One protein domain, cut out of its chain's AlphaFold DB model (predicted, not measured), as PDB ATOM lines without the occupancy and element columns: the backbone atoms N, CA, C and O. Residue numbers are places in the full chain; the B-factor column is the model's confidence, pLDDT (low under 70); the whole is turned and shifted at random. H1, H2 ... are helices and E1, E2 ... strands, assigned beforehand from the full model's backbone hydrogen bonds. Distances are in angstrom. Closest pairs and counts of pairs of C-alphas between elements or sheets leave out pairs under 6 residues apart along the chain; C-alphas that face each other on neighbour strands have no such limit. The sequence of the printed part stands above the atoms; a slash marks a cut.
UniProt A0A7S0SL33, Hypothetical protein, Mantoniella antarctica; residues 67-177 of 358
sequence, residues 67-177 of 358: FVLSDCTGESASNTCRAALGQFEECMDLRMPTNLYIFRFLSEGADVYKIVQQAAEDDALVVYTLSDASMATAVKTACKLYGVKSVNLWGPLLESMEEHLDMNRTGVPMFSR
ATOM      1  N   PHE A  67      45.140  24.685 -42.498       96.50
ATOM      2  CA  PHE A  67      43.837  24.272 -41.990       96.50
ATOM      3  C   PHE A  67      42.917  25.496 -41.951       96.50
ATOM      4  O   PHE A  67      43.148  26.440 -41.199       96.50
ATOM      5  N   VAL A  68      41.875  25.492 -42.779       96.88
ATOM      6  CA  VAL A  68      40.891  26.571 -42.900       96.88
ATOM      7  C   VAL A  68      39.637  26.211 -42.108       96.88
ATOM      8  O   VAL A  68      38.955  25.253 -42.461       96.88
ATOM      9  N   LEU A  69      39.317  26.972 -41.058       96.38
ATOM     10  CA  LEU A  69      38.173  26.718 -40.167       96.38
ATOM     11  C   LEU A  69      37.074  27.782 -40.357       96.38
ATOM     12  O   LEU A  69      37.347  28.986 -40.327       96.38
ATOM     13  N   SER A  70      35.820  27.351 -40.533       94.62
ATOM     14  CA  SER A  70      34.667  28.244 -40.721       94.62
ATOM     15  C   SER A  70      33.352  27.669 -40.180       94.62
ATOM     16  O   SER A  70      33.093  26.472 -40.269       94.62
ATOM     17  N   ASP A  71      32.489  28.556 -39.684       90.06
ATOM     18  CA  ASP A  71      31.093  28.298 -39.296       90.06
ATOM     19  C   ASP A  71      30.131  28.253 -40.504       90.06
ATOM     20  O   ASP A  71      28.954  27.917 -40.368       90.06
ATOM     21  N   CYS A  72      30.635  28.578 -41.697       89.00
ATOM     22  CA  CYS A  72      29.918  28.626 -42.967       89.00
ATOM     23  C   CYS A  72      30.718  27.850 -44.043       89.00
ATOM     24  O   CYS A  72      31.294  26.799 -43.762       89.00
ATOM     25  N   THR A  73      30.759  28.343 -45.289       88.06
ATOM     26  CA  THR A  73      31.336  27.645 -46.457       88.06
ATOM     27  C   THR A  73      32.868  27.574 -46.488       88.06
ATOM     28  O   THR A  73      33.423  26.805 -47.275       88.06
ATOM     29  N   GLY A  74      33.569  28.377 -45.677       89.69
ATOM     30  CA  GLY A  74      35.033  28.505 -45.700       89.69
ATOM     31  C   GLY A  74      35.617  29.202 -46.939       89.69
ATOM     32  O   GLY A  74      36.840  29.276 -47.075       89.69
ATOM     33  N   GLU A  75      34.788  29.722 -47.848       88.00
ATOM     34  CA  GLU A  75      35.245  30.304 -49.120       88.00
ATOM     35  C   GLU A  75      36.056  31.587 -48.929       88.00
ATOM     36  O   GLU A  75      37.122  31.711 -49.521       88.00
ATOM     37  N   SER A  76      35.618  32.510 -48.066       89.75
ATOM     38  CA  SER A  76      36.352  33.758 -47.806       89.75
ATOM     39  C   SER A  76      37.783  33.480 -47.339       89.75
ATOM     40  O   SER A  76      38.732  33.960 -47.952       89.75
ATOM     41  N   ALA A  77      37.943  32.636 -46.316       92.75
ATOM     42  CA  ALA A  77      39.253  32.278 -45.785       92.75
ATOM     43  C   ALA A  77      40.108  31.496 -46.793       92.75
ATOM     44  O   ALA A  77      41.271  31.832 -46.998       92.75
ATOM     45  N   SER A  78      39.545  30.485 -47.463       91.44
ATOM     46  CA  SER A  78      40.312  29.676 -48.419       91.44
ATOM     47  C   SER A  78      40.704  30.448 -49.685       91.44
ATOM     48  O   SER A  78      41.803  30.232 -50.196       91.44
ATOM     49  N   ASN A  79      39.887  31.398 -50.149       88.94
ATOM     50  CA  ASN A  79      40.248  32.303 -51.243       88.94
ATOM     51  C   ASN A  79      41.347  33.291 -50.825       88.94
ATOM     52  O   ASN A  79      42.292  33.489 -51.586       88.94
ATOM     53  N   THR A  80      41.294  33.846 -49.606       92.69
ATOM     54  CA  THR A  80      42.396  34.656 -49.055       92.69
ATOM     55  C   THR A  80      43.692  33.845 -48.950       92.69
ATOM     56  O   THR A  80      44.736  34.331 -49.378       92.69
ATOM     57  N   CYS A  81      43.642  32.597 -48.470       91.69
ATOM     58  CA  CYS A  81      44.815  31.718 -48.421       91.69
ATOM     59  C   CYS A  81      45.383  31.422 -49.819       91.69
ATOM     60  O   CYS A  81      46.591  31.504 -50.007       91.69
ATOM     61  N   ARG A  82      44.534  31.123 -50.814       87.06
ATOM     62  CA  ARG A  82      44.967  30.902 -52.209       87.06
ATOM     63  C   ARG A  82      45.635  32.142 -52.807       87.06
ATOM     64  O   ARG A  82      46.702  32.022 -53.394       87.06
ATOM     65  N   ALA A  83      45.048  33.324 -52.612       86.44
ATOM     66  CA  ALA A  83      45.626  34.583 -53.083       86.44
ATOM     67  C   ALA A  83      46.970  34.903 -52.399       86.44
ATOM     68  O   ALA A  83      47.894  35.375 -53.055       86.44
ATOM     69  N   ALA A  84      47.101  34.605 -51.102       89.50
ATOM     70  CA  ALA A  84      48.355  34.765 -50.370       89.50
ATOM     71  C   ALA A  84      49.441  33.779 -50.838       89.50
ATOM     72  O   ALA A  84      50.588  34.185 -50.996       89.50
ATOM     73  N   LEU A  85      49.091  32.516 -51.115       86.19
ATOM     74  CA  LEU A  85      50.030  31.509 -51.636       86.19
ATOM     75  C   LEU A  85      50.620  31.892 -53.000       86.19
ATOM     76  O   LEU A  85      51.781  31.583 -53.253       86.19
ATOM     77  N   GLY A  86      49.887  32.654 -53.822       80.75
ATOM     78  CA  GLY A  86      50.404  33.231 -55.069       80.75
ATOM     79  C   GLY A  86      51.639  34.129 -54.892       80.75
ATOM     80  O   GLY A  86      52.394  34.329 -55.834       80.75
ATOM     81  N   GLN A  87      51.898  34.654 -53.686       84.12
ATOM     82  CA  GLN A  87      53.121  35.415 -53.371       84.12
ATOM     83  C   GLN A  87      54.352  34.528 -53.109       84.12
ATOM     84  O   GLN A  87      55.448  35.049 -52.915       84.12
ATOM     85  N   PHE A  88      54.183  33.203 -53.093       81.94
ATOM     86  CA  PHE A  88      55.245  32.234 -52.820       81.94
ATOM     87  C   PHE A  88      55.535  31.306 -54.013       81.94
ATOM     88  O   PHE A  88      56.506  30.559 -53.953       81.94
ATOM     89  N   GLU A  89      54.756  31.363 -55.101       71.25
ATOM     90  CA  GLU A  89      54.891  30.457 -56.258       71.25
ATOM     91  C   GLU A  89      56.305  30.471 -56.869       71.25
ATOM     92  O   GLU A  89      56.902  29.409 -57.042       71.25
ATOM     93  N   GLU A  90      56.891  31.651 -57.104       67.88
ATOM     94  CA  GLU A  90      58.277  31.785 -57.596       67.88
ATOM     95  C   GLU A  90      59.332  31.343 -56.563       67.88
ATOM     96  O   GLU A  90      60.416  30.894 -56.928       67.88
ATOM     97  N   CYS A  91      59.023  31.457 -55.269       74.62
ATOM     98  CA  CYS A  91      59.948  31.167 -54.170       74.62
ATOM     99  C   CYS A  91      60.003  29.682 -53.785       74.62
ATOM    100  O   CYS A  91      60.956  29.264 -53.128       74.62
ATOM    101  N   MET A  92      58.969  28.902 -54.117       68.25
ATOM    102  CA  MET A  92      58.818  27.520 -53.650       68.25
ATOM    103  C   MET A  92      59.271  26.459 -54.663       68.25
ATOM    104  O   MET A  92      59.405  25.307 -54.265       68.25
ATOM    105  N   ASP A  93      59.483  26.819 -55.937       63.09
ATOM    106  CA  ASP A  93      59.837  25.905 -57.052       63.09
ATOM    107  C   ASP A  93      58.933  24.647 -57.142       63.09
ATOM    108  O   ASP A  93      59.312  23.565 -57.593       63.09
ATOM    109  N   LEU A  94      57.687  24.787 -56.672       58.59
ATOM    110  CA  LEU A  94      56.713  23.713 -56.510       58.59
ATOM    111  C   LEU A  94      55.477  23.991 -57.363       58.59
ATOM    112  O   LEU A  94      54.832  25.027 -57.241       58.59
ATOM    113  N   ARG A  95      55.070  22.999 -58.165       54.25
ATOM    114  CA  ARG A  95      53.842  23.059 -58.986       54.25
ATOM    115  C   ARG A  95      52.537  23.202 -58.191       54.25
ATOM    116  O   ARG A  95      51.502  23.449 -58.798       54.25
ATOM    117  N   MET A  96      52.570  22.988 -56.876       55.25
ATOM    118  CA  MET A  96      51.432  23.107 -55.961       55.25
ATOM    119  C   MET A  96      51.945  23.734 -54.653       55.25
ATOM    120  O   MET A  96      52.754  23.088 -53.987       55.25
ATOM    121  N   PRO A  97      51.524  24.957 -54.275       60.41
ATOM    122  CA  PRO A  97      52.220  25.710 -53.231       60.41
ATOM    123  C   PRO A  97      51.975  25.197 -51.800       60.41
ATOM    124  O   PRO A  97      52.899  25.248 -51.006       60.41
ATOM    125  N   THR A  98      50.787  24.674 -51.460       72.31
ATOM    126  CA  THR A  98      50.471  24.007 -50.169       72.31
ATOM    127  C   THR A  98      49.111  23.290 -50.269       72.31
ATOM    128  O   THR A  98      48.249  23.706 -51.047       72.31
ATOM    129  N   ASN A  99      48.871  22.249 -49.459       82.94
ATOM    130  CA  ASN A  99      47.534  21.662 -49.270       82.94
ATOM    131  C   ASN A  99      46.651  22.522 -48.342       82.94
ATOM    132  O   ASN A  99      47.052  22.842 -47.223       82.94
ATOM    133  N   LEU A 100      45.423  22.843 -48.773       90.12
ATOM    134  CA  LEU A 100      44.408  23.513 -47.945       90.12
ATOM    135  C   LEU A 100      43.308  22.523 -47.540       90.12
ATOM    136  O   LEU A 100      42.547  22.070 -48.397       90.12
ATOM    137  N   TYR A 101      43.165  22.268 -46.243       92.88
ATOM    138  CA  TYR A 101      42.080  21.466 -45.670       92.88
ATOM    139  C   TYR A 101      40.992  22.404 -45.141       92.88
ATOM    140  O   TYR A 101      41.296  23.307 -44.368       92.88
ATOM    141  N   ILE A 102      39.737  22.254 -45.584       94.12
ATOM    142  CA  ILE A 102      38.663  23.231 -45.309       94.12
ATOM    143  C   ILE A 102      37.561  22.600 -44.453       94.12
ATOM    144  O   ILE A 102      36.673  21.913 -44.964       94.12
ATOM    145  N   PHE A 103      37.603  22.904 -43.160       93.81
ATOM    146  CA  PHE A 103      36.634  22.511 -42.142       93.81
ATOM    147  C   PHE A 103      35.489  23.533 -42.115       93.81
ATOM    148  O   PHE A 103      35.696  24.718 -41.842       93.81
ATOM    149  N   ARG A 104      34.283  23.077 -42.462       93.12
ATOM    150  CA  ARG A 104      33.097  23.912 -42.719       93.12
ATOM    151  C   ARG A 104      32.013  23.675 -41.679       93.12
ATOM    152  O   ARG A 104      31.979  22.613 -41.068       93.12
ATOM    153  N   PHE A 105      31.092  24.632 -41.562       88.94
ATOM    154  CA  PHE A 105      29.908  24.545 -40.698       88.94
ATOM    155  C   PHE A 105      30.219  24.199 -39.229       88.94
ATOM    156  O   PHE A 105      29.434  23.531 -38.562       88.94
ATOM    157  N   LEU A 106      31.364  24.663 -38.715       89.56
ATOM    158  CA  LEU A 106      31.791  24.428 -37.336       89.56
ATOM    159  C   LEU A 106      30.833  25.095 -36.340       89.56
ATOM    160  O   LEU A 106      30.855  26.314 -36.167       89.56
ATOM    161  N   SER A 107      30.023  24.278 -35.666       84.44
ATOM    162  CA  SER A 107      29.057  24.696 -34.642       84.44
ATOM    163  C   SER A 107      29.474  24.359 -33.208       84.44
ATOM    164  O   SER A 107      28.925  24.936 -32.273       84.44
ATOM    165  N   GLU A 108      30.422  23.435 -33.013       85.56
ATOM    166  CA  GLU A 108      30.787  22.915 -31.692       85.56
ATOM    167  C   GLU A 108      32.270  23.109 -31.361       85.56
ATOM    168  O   GLU A 108      33.168  22.707 -32.103       85.56
ATOM    169  N   GLY A 109      32.540  23.668 -30.177       83.50
ATOM    170  CA  GLY A 109      33.906  23.860 -29.685       83.50
ATOM    171  C   GLY A 109      34.667  22.548 -29.456       83.50
ATOM    172  O   GLY A 109      35.892  22.550 -29.495       83.50
ATOM    173  N   ALA A 110      33.968  21.423 -29.264       86.69
ATOM    174  CA  ALA A 110      34.586  20.109 -29.100       86.69
ATOM    175  C   ALA A 110      35.339  19.646 -30.362       86.69
ATOM    176  O   ALA A 110      36.420  19.071 -30.251       86.69
ATOM    177  N   ASP A 111      34.810  19.935 -31.554       89.12
ATOM    178  CA  ASP A 111      35.466  19.582 -32.818       89.12
ATOM    179  C   ASP A 111      36.645  20.502 -33.129       89.12
ATOM    180  O   ASP A 111      37.656  20.045 -33.658       89.12
ATOM    181  N   VAL A 112      36.581  21.769 -32.704       92.69
ATOM    182  CA  VAL A 112      37.717  22.698 -32.786       92.69
ATOM    183  C   VAL A 112      38.953  22.141 -32.073       92.69
ATOM    184  O   VAL A 112      40.042  22.209 -32.638       92.69
ATOM    185  N   TYR A 113      38.817  21.542 -30.882       93.25
ATOM    186  CA  TYR A 113      39.967  20.931 -30.198       93.25
ATOM    187  C   TYR A 113      40.554  19.746 -30.981       93.25
ATOM    188  O   TYR A 113      41.771  19.669 -31.103       93.25
ATOM    189  N   LYS A 114      39.720  18.881 -31.580       93.38
ATOM    190  CA  LYS A 114      40.178  17.749 -32.416       93.38
ATOM    191  C   LYS A 114      40.929  18.234 -33.662       93.38
ATOM    192  O   LYS A 114      42.022  17.764 -33.954       93.38
ATOM    193  N   ILE A 115      40.353  19.206 -34.374       94.50
ATOM    194  CA  ILE A 115      40.916  19.768 -35.611       94.50
ATOM    195  C   ILE A 115      42.245  20.477 -35.326       94.50
ATOM    196  O   ILE A 115      43.189  20.350 -36.100       94.50
ATOM    197  N   VAL A 116      42.340  21.204 -34.209       95.81
ATOM    198  CA  VAL A 116      43.577  21.890 -33.816       95.81
ATOM    199  C   VAL A 116      44.622  20.922 -33.245       95.81
ATOM    200  O   VAL A 116      45.810  21.176 -33.410       95.81
ATOM    201  N   GLN A 117      44.221  19.795 -32.647       95.25
ATOM    202  CA  GLN A 117      45.163  18.726 -32.308       95.25
ATOM    203  C   GLN A 117      45.788  18.124 -33.577       95.25
ATOM    204  O   GLN A 117      47.010  18.091 -33.680       95.25
ATOM    205  N   GLN A 118      44.981  17.759 -34.583       94.06
ATOM    206  CA  GLN A 118      45.507  17.288 -35.874       94.06
ATOM    207  C   GLN A 118      46.403  18.348 -36.537       94.06
ATOM    208  O   GLN A 118      47.466  18.030 -37.054       94.06
ATOM    209  N   ALA A 119      46.036  19.632 -36.449       95.06
ATOM    210  CA  ALA A 119      46.875  20.729 -36.936       95.06
ATOM    211  C   ALA A 119      48.239  20.840 -36.218       95.06
ATOM    212  O   ALA A 119      49.169  21.412 -36.782       95.06
ATOM    213  N   ALA A 120      48.374  20.324 -34.992       95.56
ATOM    214  CA  ALA A 120      49.650  20.245 -34.278       95.56
ATOM    215  C   ALA A 120      50.485  19.037 -34.726       95.56
ATOM    216  O   ALA A 120      51.699  19.156 -34.873       95.56
ATOM    217  N   GLU A 121      49.830  17.899 -34.966       94.06
ATOM    218  CA  GLU A 121      50.443  16.674 -35.497       94.06
ATOM    219  C   GLU A 121      50.967  16.885 -36.938       94.06
ATOM    220  O   GLU A 121      52.045  16.402 -37.280       94.06
ATOM    221  N   ASP A 122      50.269  17.703 -37.735       92.06
ATOM    222  CA  ASP A 122      50.589  18.014 -39.137       92.06
ATOM    223  C   ASP A 122      51.509  19.261 -39.332       92.06
ATOM    224  O   ASP A 122      51.776  19.646 -40.473       92.06
ATOM    225  N   ASP A 123      51.956  19.939 -38.255       92.75
ATOM    226  CA  ASP A 123      52.610  21.283 -38.248       92.75
ATOM    227  C   ASP A 123      51.901  22.311 -39.164       92.75
ATOM    228  O   ASP A 123      52.512  23.033 -39.963       92.75
ATOM    229  N   ALA A 124      50.571  22.350 -39.064       94.50
ATOM    230  CA  ALA A 124      49.697  23.128 -39.926       94.50
ATOM    231  C   ALA A 124      49.499  24.576 -39.442       94.50
ATOM    232  O   ALA A 124      49.463  24.880 -38.247       94.50
ATOM    233  N   LEU A 125      49.262  25.492 -40.385       95.69
ATOM    234  CA  LEU A 125      48.800  26.851 -40.081       95.69
ATOM    235  C   LEU A 125      47.264  26.893 -40.017       95.69
ATOM    236  O   LEU A 125      46.599  26.635 -41.021       95.69
ATOM    237  N   VAL A 126      46.693  27.287 -38.875       97.50
ATOM    238  CA  VAL A 126      45.234  27.409 -38.689       97.50
ATOM    239  C   VAL A 126      44.744  28.806 -39.082       97.50
ATOM    240  O   VAL A 126      44.948  29.781 -38.362       97.50
ATOM    241  N   VAL A 127      44.047  28.930 -40.208       97.38
ATOM    242  CA  VAL A 127      43.443  30.193 -40.669       97.38
ATOM    243  C   VAL A 127      41.927  30.111 -40.520       97.38
ATOM    244  O   VAL A 127      41.327  29.109 -40.900       97.38
ATOM    245  N   TYR A 128      41.277  31.136 -39.965       96.38
ATOM    246  CA  TYR A 128      39.849  31.036 -39.662       96.38
ATOM    247  C   TYR A 128      39.033  32.317 -39.850       96.38
ATOM    248  O   TYR A 128      39.520  33.440 -39.699       96.38
ATOM    249  N   THR A 129      37.753  32.104 -40.165       94.75
ATOM    250  CA  THR A 129      36.691  33.116 -40.264       94.75
ATOM    251  C   THR A 129      35.457  32.585 -39.547       94.75
ATOM    252  O   THR A 129      34.828  31.634 -40.022       94.75
ATOM    253  N   LEU A 130      35.151  33.177 -38.393       92.69
ATOM    254  CA  LEU A 130      34.051  32.793 -37.511       92.69
ATOM    255  C   LEU A 130      33.280  34.045 -37.092       92.69
ATOM    256  O   LEU A 130      33.878  35.047 -36.697       92.69
ATOM    257  N   SER A 131      31.958  33.968 -37.199       90.00
ATOM    258  CA  SER A 131      30.998  35.016 -36.841       90.00
ATOM    259  C   SER A 131      30.819  35.088 -35.328       90.00
ATOM    260  O   SER A 131      30.732  36.178 -34.764       90.00
ATOM    261  N   ASP A 132      30.784  33.920 -34.677       88.50
ATOM    262  CA  ASP A 132      30.676  33.807 -33.228       88.50
ATOM    263  C   ASP A 132      32.030  34.039 -32.538       88.50
ATOM    264  O   ASP A 132      33.027  33.350 -32.783       88.50
ATOM    265  N   ALA A 133      32.032  34.995 -31.608       88.50
ATOM    266  CA  ALA A 133      33.169  35.316 -30.761       88.50
ATOM    267  C   ALA A 133      33.531  34.175 -29.789       88.50
ATOM    268  O   ALA A 133      34.706  34.038 -29.435       88.50
ATOM    269  N   SER A 134      32.571  33.337 -29.375       90.12
ATOM    270  CA  SER A 134      32.837  32.199 -28.484       90.12
ATOM    271  C   SER A 134      33.658  31.122 -29.206       90.12
ATOM    272  O   SER A 134      34.743  30.763 -28.742       90.12
ATOM    273  N   MET A 135      33.246  30.722 -30.413       91.62
ATOM    274  CA  MET A 135      33.992  29.810 -31.285       91.62
ATOM    275  C   MET A 135      35.337  30.402 -31.725       91.62
ATOM    276  O   MET A 135      36.357  29.711 -31.680       91.62
ATOM    277  N   ALA A 136      35.399  31.697 -32.061       93.25
ATOM    278  CA  ALA A 136      36.664  32.370 -32.377       93.25
ATOM    279  C   ALA A 136      37.657  32.372 -31.195       93.25
ATOM    280  O   ALA A 136      38.875  32.311 -31.405       93.25
ATOM    281  N   THR A 137      37.143  32.406 -29.961       93.44
ATOM    282  CA  THR A 137      37.924  32.290 -28.720       93.44
ATOM    283  C   THR A 137      38.317  30.840 -28.431       93.44
ATOM    284  O   THR A 137      39.444  30.602 -27.994       93.44
ATOM    285  N   ALA A 138      37.453  29.866 -28.732       94.44
ATOM    286  CA  ALA A 138      37.767  28.441 -28.631       94.44
ATOM    287  C   ALA A 138      38.934  28.057 -29.556       94.44
ATOM    288  O   ALA A 138      39.911  27.489 -29.072       94.44
ATOM    289  N   VAL A 139      38.913  28.468 -30.836       96.00
ATOM    290  CA  VAL A 139      40.035  28.243 -31.775       96.00
ATOM    291  C   VAL A 139      41.324  28.867 -31.239       96.00
ATOM    292  O   VAL A 139      42.341  28.184 -31.140       96.00
ATOM    293  N   LYS A 140      41.282  30.137 -30.815       96.00
ATOM    294  CA  LYS A 140      42.446  30.852 -30.258       96.00
ATOM    295  C   LYS A 140      43.024  30.164 -29.015       96.00
ATOM    296  O   LYS A 140      44.239  30.153 -28.822       96.00
ATOM    297  N   THR A 141      42.160  29.593 -28.177       95.81
ATOM    298  CA  THR A 141      42.543  28.891 -26.944       95.81
ATOM    299  C   THR A 141      43.133  27.516 -27.247       95.81
ATOM    300  O   THR A 141      44.204  27.205 -26.733       95.81
ATOM    301  N   ALA A 142      42.504  26.738 -28.133       95.94
ATOM    302  CA  ALA A 142      43.022  25.455 -28.600       95.94
ATOM    303  C   ALA A 142      44.393  25.616 -29.278       95.94
ATOM    304  O   ALA A 142      45.333  24.905 -28.935       95.94
ATOM    305  N   CYS A 143      44.552  26.605 -30.167       97.00
ATOM    306  CA  CYS A 143      45.823  26.836 -30.861       97.00
ATOM    307  C   CYS A 143      46.937  27.195 -29.868       97.00
ATOM    308  O   CYS A 143      48.031  26.643 -29.933       97.00
ATOM    309  N   LYS A 144      46.635  28.036 -28.868       96.25
ATOM    310  CA  LYS A 144      47.577  28.355 -27.786       96.25
ATOM    311  C   LYS A 144      47.913  27.146 -26.898       96.25
ATOM    312  O   LYS A 144      49.032  27.080 -26.401       96.25
ATOM    313  N   LEU A 145      46.971  26.224 -26.682       96.06
ATOM    314  CA  LEU A 145      47.174  25.011 -25.880       96.06
ATOM    315  C   LEU A 145      48.100  24.007 -26.581       96.06
ATOM    316  O   LEU A 145      49.030  23.508 -25.954       96.06
ATOM    317  N   TYR A 146      47.870  23.751 -27.871       95.81
ATOM    318  CA  TYR A 146      48.646  22.794 -28.669       95.81
ATOM    319  C   TYR A 146      49.891  23.404 -29.351       95.81
ATOM    320  O   TYR A 146      50.611  22.707 -30.055       95.81
ATOM    321  N   GLY A 147      50.168  24.700 -29.158       95.69
ATOM    322  CA  GLY A 147      51.325  25.397 -29.748       95.69
ATOM    323  C   GLY A 147      51.179  25.773 -31.232       95.69
ATOM    324  O   GLY A 147      52.135  26.254 -31.843       95.69
ATOM    325  N   VAL A 148      49.990  25.586 -31.805       97.38
ATOM    326  CA  VAL A 148      49.684  25.783 -33.229       97.38
ATOM    327  C   VAL A 148      49.628  27.270 -33.586       97.38
ATOM    328  O   VAL A 148      49.053  28.092 -32.866       97.38
ATOM    329  N   LYS A 149      50.200  27.633 -34.739       96.88
ATOM    330  CA  LYS A 149      50.134  29.000 -35.283       96.88
ATOM    331  C   LYS A 149      48.741  29.246 -35.861       96.88
ATOM    332  O   LYS A 149      48.254  28.434 -36.645       96.88
ATOM    333  N   SER A 150      48.118  30.380 -35.530       96.75
ATOM    334  CA  SER A 150      46.756  30.679 -35.992       96.75
ATOM    335  C   SER A 150      46.515  32.132 -36.398       96.75
ATOM    336  O   SER A 150      47.007  33.042 -35.729       96.75
ATOM    337  N   VAL A 151      45.679  32.350 -37.417       97.06
ATOM    338  CA  VAL A 151      45.280  33.669 -37.937       97.06
ATOM    339  C   VAL A 151      43.754  33.782 -38.007       97.06
ATOM    340  O   VAL A 151      43.105  33.058 -38.760       97.06
ATOM    341  N   ASN A 152      43.183  34.738 -37.269       95.62
ATOM    342  CA  ASN A 152      41.783  35.143 -37.415       95.62
ATOM    343  C   ASN A 152      41.687  36.245 -38.481       95.62
ATOM    344  O   ASN A 152      42.103  37.373 -38.226       95.62
ATOM    345  N   LEU A 153      41.132  35.934 -39.655       94.75
ATOM    346  CA  LEU A 153      40.999  36.903 -40.754       94.75
ATOM    347  C   LEU A 153      39.876  37.928 -40.529       94.75
ATOM    348  O   LEU A 153      39.864  38.971 -41.178       94.75
ATOM    349  N   TRP A 154      38.923  37.639 -39.639       91.62
ATOM    350  CA  TRP A 154      37.754  38.490 -39.407       91.62
ATOM    351  C   TRP A 154      37.831  39.343 -38.145       91.62
ATOM    352  O   TRP A 154      37.179  40.376 -38.120       91.62
ATOM    353  N   GLY A 155      38.616  38.967 -37.130       90.50
ATOM    354  CA  GLY A 155      38.706  39.703 -35.857       90.50
ATOM    355  C   GLY A 155      38.934  41.212 -36.048       90.50
ATOM    356  O   GLY A 155      37.993  41.977 -35.835       90.50
ATOM    357  N   PRO A 156      40.106  41.633 -36.568       91.69
ATOM    358  CA  PRO A 156      40.426  43.051 -36.761       91.69
ATOM    359  C   PRO A 156      39.503  43.770 -37.754       91.69
ATOM    360  O   PRO A 156      39.238  44.961 -37.606       91.69
ATOM    361  N   LEU A 157      39.003  43.056 -38.772       92.12
ATOM    362  CA  LEU A 157      38.100  43.614 -39.782       92.12
ATOM    363  C   LEU A 157      36.727  43.942 -39.186       92.12
ATOM    364  O   LEU A 157      36.201  45.023 -39.425       92.12
ATOM    365  N   LEU A 158      36.160  43.020 -38.404       91.56
ATOM    366  CA  LEU A 158      34.875  43.213 -37.740       91.56
ATOM    367  C   LEU A 158      34.983  44.245 -36.612       91.56
ATOM    368  O   LEU A 158      34.087  45.066 -36.491       91.56
ATOM    369  N   GLU A 159      36.084  44.253 -35.854       91.50
ATOM    370  CA  GLU A 159      36.382  45.300 -34.858       91.50
ATOM    371  C   GLU A 159      36.396  46.692 -35.524       91.50
ATOM    372  O   GLU A 159      35.647  47.581 -35.124       91.50
ATOM    373  N   SER A 160      37.126  46.841 -36.637       93.50
ATOM    374  CA  SER A 160      37.166  48.092 -37.417       93.50
ATOM    375  C   SER A 160      35.803  48.487 -38.008       93.50
ATOM    376  O   SER A 160      35.512  49.671 -38.164       93.50
ATOM    377  N   MET A 161      34.960  47.513 -38.372       93.50
ATOM    378  CA  MET A 161      33.613  47.767 -38.898       93.50
ATOM    379  C   MET A 161      32.625  48.198 -37.810       93.50
ATOM    380  O   MET A 161      31.795  49.060 -38.079       93.50
ATOM    381  N   GLU A 162      32.710  47.641 -36.600       92.94
ATOM    382  CA  GLU A 162      31.871  48.063 -35.471       92.94
ATOM    383  C   GLU A 162      32.176  49.511 -35.071       92.94
ATOM    384  O   GLU A 162      31.248  50.306 -34.919       92.94
ATOM    385  N   GLU A 163      33.463  49.870 -34.990       95.00
ATOM    386  CA  GLU A 163      33.915  51.244 -34.729       95.00
ATOM    387  C   GLU A 163      33.505  52.221 -35.844       95.00
ATOM    388  O   GLU A 163      33.071  53.336 -35.561       95.00
ATOM    389  N   HIS A 164      33.621  51.823 -37.117       94.38
ATOM    390  CA  HIS A 164      33.296  52.699 -38.247       94.38
ATOM    391  C   HIS A 164      31.789  52.925 -38.440       94.38
ATOM    392  O   HIS A 164      31.388  53.990 -38.914       94.38
ATOM    393  N   LEU A 165      30.958  51.931 -38.110       93.44
ATOM    394  CA  LEU A 165      29.507  51.984 -38.305       93.44
ATOM    395  C   LEU A 165      28.732  52.436 -37.056       93.44
ATOM    396  O   LEU A 165      27.540  52.702 -37.181       93.44
ATOM    397  N   ASP A 166      29.376  52.508 -35.884       92.88
ATOM    398  CA  ASP A 166      28.740  52.699 -34.564       92.88
ATOM    399  C   ASP A 166      27.654  51.635 -34.276       92.88
ATOM    400  O   ASP A 166      26.550  51.907 -33.798       92.88
ATOM    401  N   MET A 167      27.943  50.378 -34.645       91.69
ATOM    402  CA  MET A 167      26.996  49.256 -34.576       91.69
ATOM    403  C   MET A 167      27.684  47.943 -34.193       91.69
ATOM    404  O   MET A 167      28.583  47.488 -34.890       91.69
ATOM    405  N   ASN A 168      27.192  47.272 -33.148       87.25
ATOM    406  CA  ASN A 168      27.671  45.944 -32.741       87.25
ATOM    407  C   ASN A 168      27.338  44.853 -33.780       87.25
ATOM    408  O   ASN A 168      26.226  44.812 -34.322       87.25
ATOM    409  N   ARG A 169      28.256  43.902 -33.994       86.50
ATOM    410  CA  ARG A 169      28.052  42.724 -34.851       86.50
ATOM    411  C   ARG A 169      26.978  41.798 -34.275       86.50
ATOM    412  O   ARG A 169      26.827  41.665 -33.064       86.50
ATOM    413  N   THR A 170      26.269  41.065 -35.138       85.75
ATOM    414  CA  THR A 170      25.231  40.120 -34.681       85.75
ATOM    415  C   THR A 170      25.785  38.856 -34.021       85.75
ATOM    416  O   THR A 170      25.032  38.173 -33.341       85.75
ATOM    417  N   GLY A 171      27.050  38.492 -34.265       83.00
ATOM    418  CA  GLY A 171      27.687  37.278 -33.723       83.00
ATOM    419  C   GLY A 171      27.151  35.942 -34.272       83.00
ATOM    420  O   GLY A 171      27.600  34.881 -33.856       83.00
ATOM    421  N   VAL A 172      26.187  35.972 -35.198       82.19
ATOM    422  CA  VAL A 172      25.450  34.788 -35.676       82.19
ATOM    423  C   VAL A 172      25.932  34.364 -37.073       82.19
ATOM    424  O   VAL A 172      25.869  35.197 -37.985       82.19
ATOM    425  N   PRO A 173      26.330  33.086 -37.279       77.88
ATOM    426  CA  PRO A 173      26.700  32.541 -38.588       77.88
ATOM    427  C   PRO A 173      25.616  32.741 -39.653       77.88
ATOM    428  O   PRO A 173      24.421  32.631 -39.366       77.88
ATOM    429  N   MET A 174      26.017  32.984 -40.905       71.00
ATOM    430  CA  MET A 174      25.088  33.310 -42.001       71.00
ATOM    431  C   MET A 174      23.997  32.249 -42.213       71.00
ATOM    432  O   MET A 174      22.835  32.609 -42.403       71.00
ATOM    433  N   PHE A 175      24.334  30.958 -42.110       66.94
ATOM    434  CA  PHE A 175      23.368  29.860 -42.264       66.94
ATOM    435  C   PHE A 175      22.242  29.887 -41.213       66.94
ATOM    436  O   PHE A 175      21.109  29.513 -41.508       66.94
ATOM    437  N   SER A 176      22.513  30.402 -40.009       60.97
ATOM    438  CA  SER A 176      21.541  30.490 -38.911       60.97
ATOM    439  C   SER A 176      20.559  31.666 -39.054       60.97
ATOM    440  O   SER A 176      19.617  31.786 -38.274       60.97
ATOM    441  N   ARG A 177      20.717  32.538 -40.064       59.50
ATOM    442  CA  ARG A 177      19.890  33.752 -40.268       59.50
ATOM    443  C   ARG A 177      18.585  33.499 -41.048       59.50
ATOM    444  O   ARG A 177      17.998  34.437 -41.594       59.50
TER     445      ARG A 177
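Overview. This is residues 67 to 177 of the 358 residues of the protein "Hypothetical protein" of Mantoniella antarctica (UniProt A0A7S0SL33). A small parallel sheet of four strands forms the core, covered by H3 and H4 side by side on one face and by H1 on the other, in three layers. Two arms make the long axis: residues 90 to 95, with part of H2, stick out at one end, and residues 162 to 167, with the last part of H5, at the other. The printed part has 111 residues with six named helices and four named strands, in the order E1 H1 H2 E2 H3 E3 H4 E4 H5 H6; the sheet's order is E2, E1, E3, E4, and the class is mixed, helices and strands. The whole is compact, with a radius of gyration of the C-alphas of 14.8 A, and its outline is elongated, 46 by 30 by 24 A.

Along the chain. E1 is residues 67 to 70, 10.1 A long, beginning at C-alpha 67 (43.837, 24.272, -41.990). H1, residues 75 to 85, spans 15.0 A, and H2, residues 89 to 92, 5.6 A. E2 is residues 100 to 103, 9.8 A. H3, residues 109 to 121, spans 18.9 A; E3, residues 125 to 129, 13.6 A. H4, residues 133 to 146, spans 20.0 A from C-alpha 133 (33.169, 35.316, -30.761). E4 is residues 150 to 152, 6.8 A; H5, residues 155 to 165, 15.5 A; H6, residues 174 to 177, 5.5 A, ending at C-alpha 177 (19.890, 33.752, -40.268).

Arrangement. E1 and E3 are parallel at 15 degrees, with N 67 and O 125 2.8 A apart, within hydrogen-bond range. E2 and E1 are parallel at 32 degrees, with N 68 and O 101 at 2.8 A; E3 and E4 are parallel at 17 degrees, with N 151 and O 126 at 2.8 A. H1 is on the sheet over E1, at a height over the sheet of 8.9 A; its closest C-alphas to E1 are those of Ser 78 and Val 68, 6.4 A. On the opposite face, H3 is over E1 and E3 at 9.5 A and H4 over E3 and E4 at 9.8 A. H3 and H4 touch, closest at the C-alphas of Tyr 113 and Ala 142, 5.7 A, and run the same way at a shallow tilt of 33 degrees, only just short of steep. E1, H1, H2, E2 and E3, H4, E4 are strand-helix-strand units, parallel neighbour strands joined through helices; E2, H3, E3 is a split one, with E1 between its strands; the three crossovers are right-handed. H2, H5 and H6 are not on the sheet, and H5 and H6 are apart. In H1, H4 and H5 every O i to N i+4 pair is within hydrogen-bond range, in H3 8 of 9; H2 and H6 are too short for such a pair.

Size, cuts and confidence. The C-alphas of Asp 93 and Asp 166, the two farthest apart, are 46.8 A apart. The printed part has no cut and no long link. Mean pLDDT of the printed part is 88.3; residue 90, residues 92 to 97 and residues 175 to 177 are under 70.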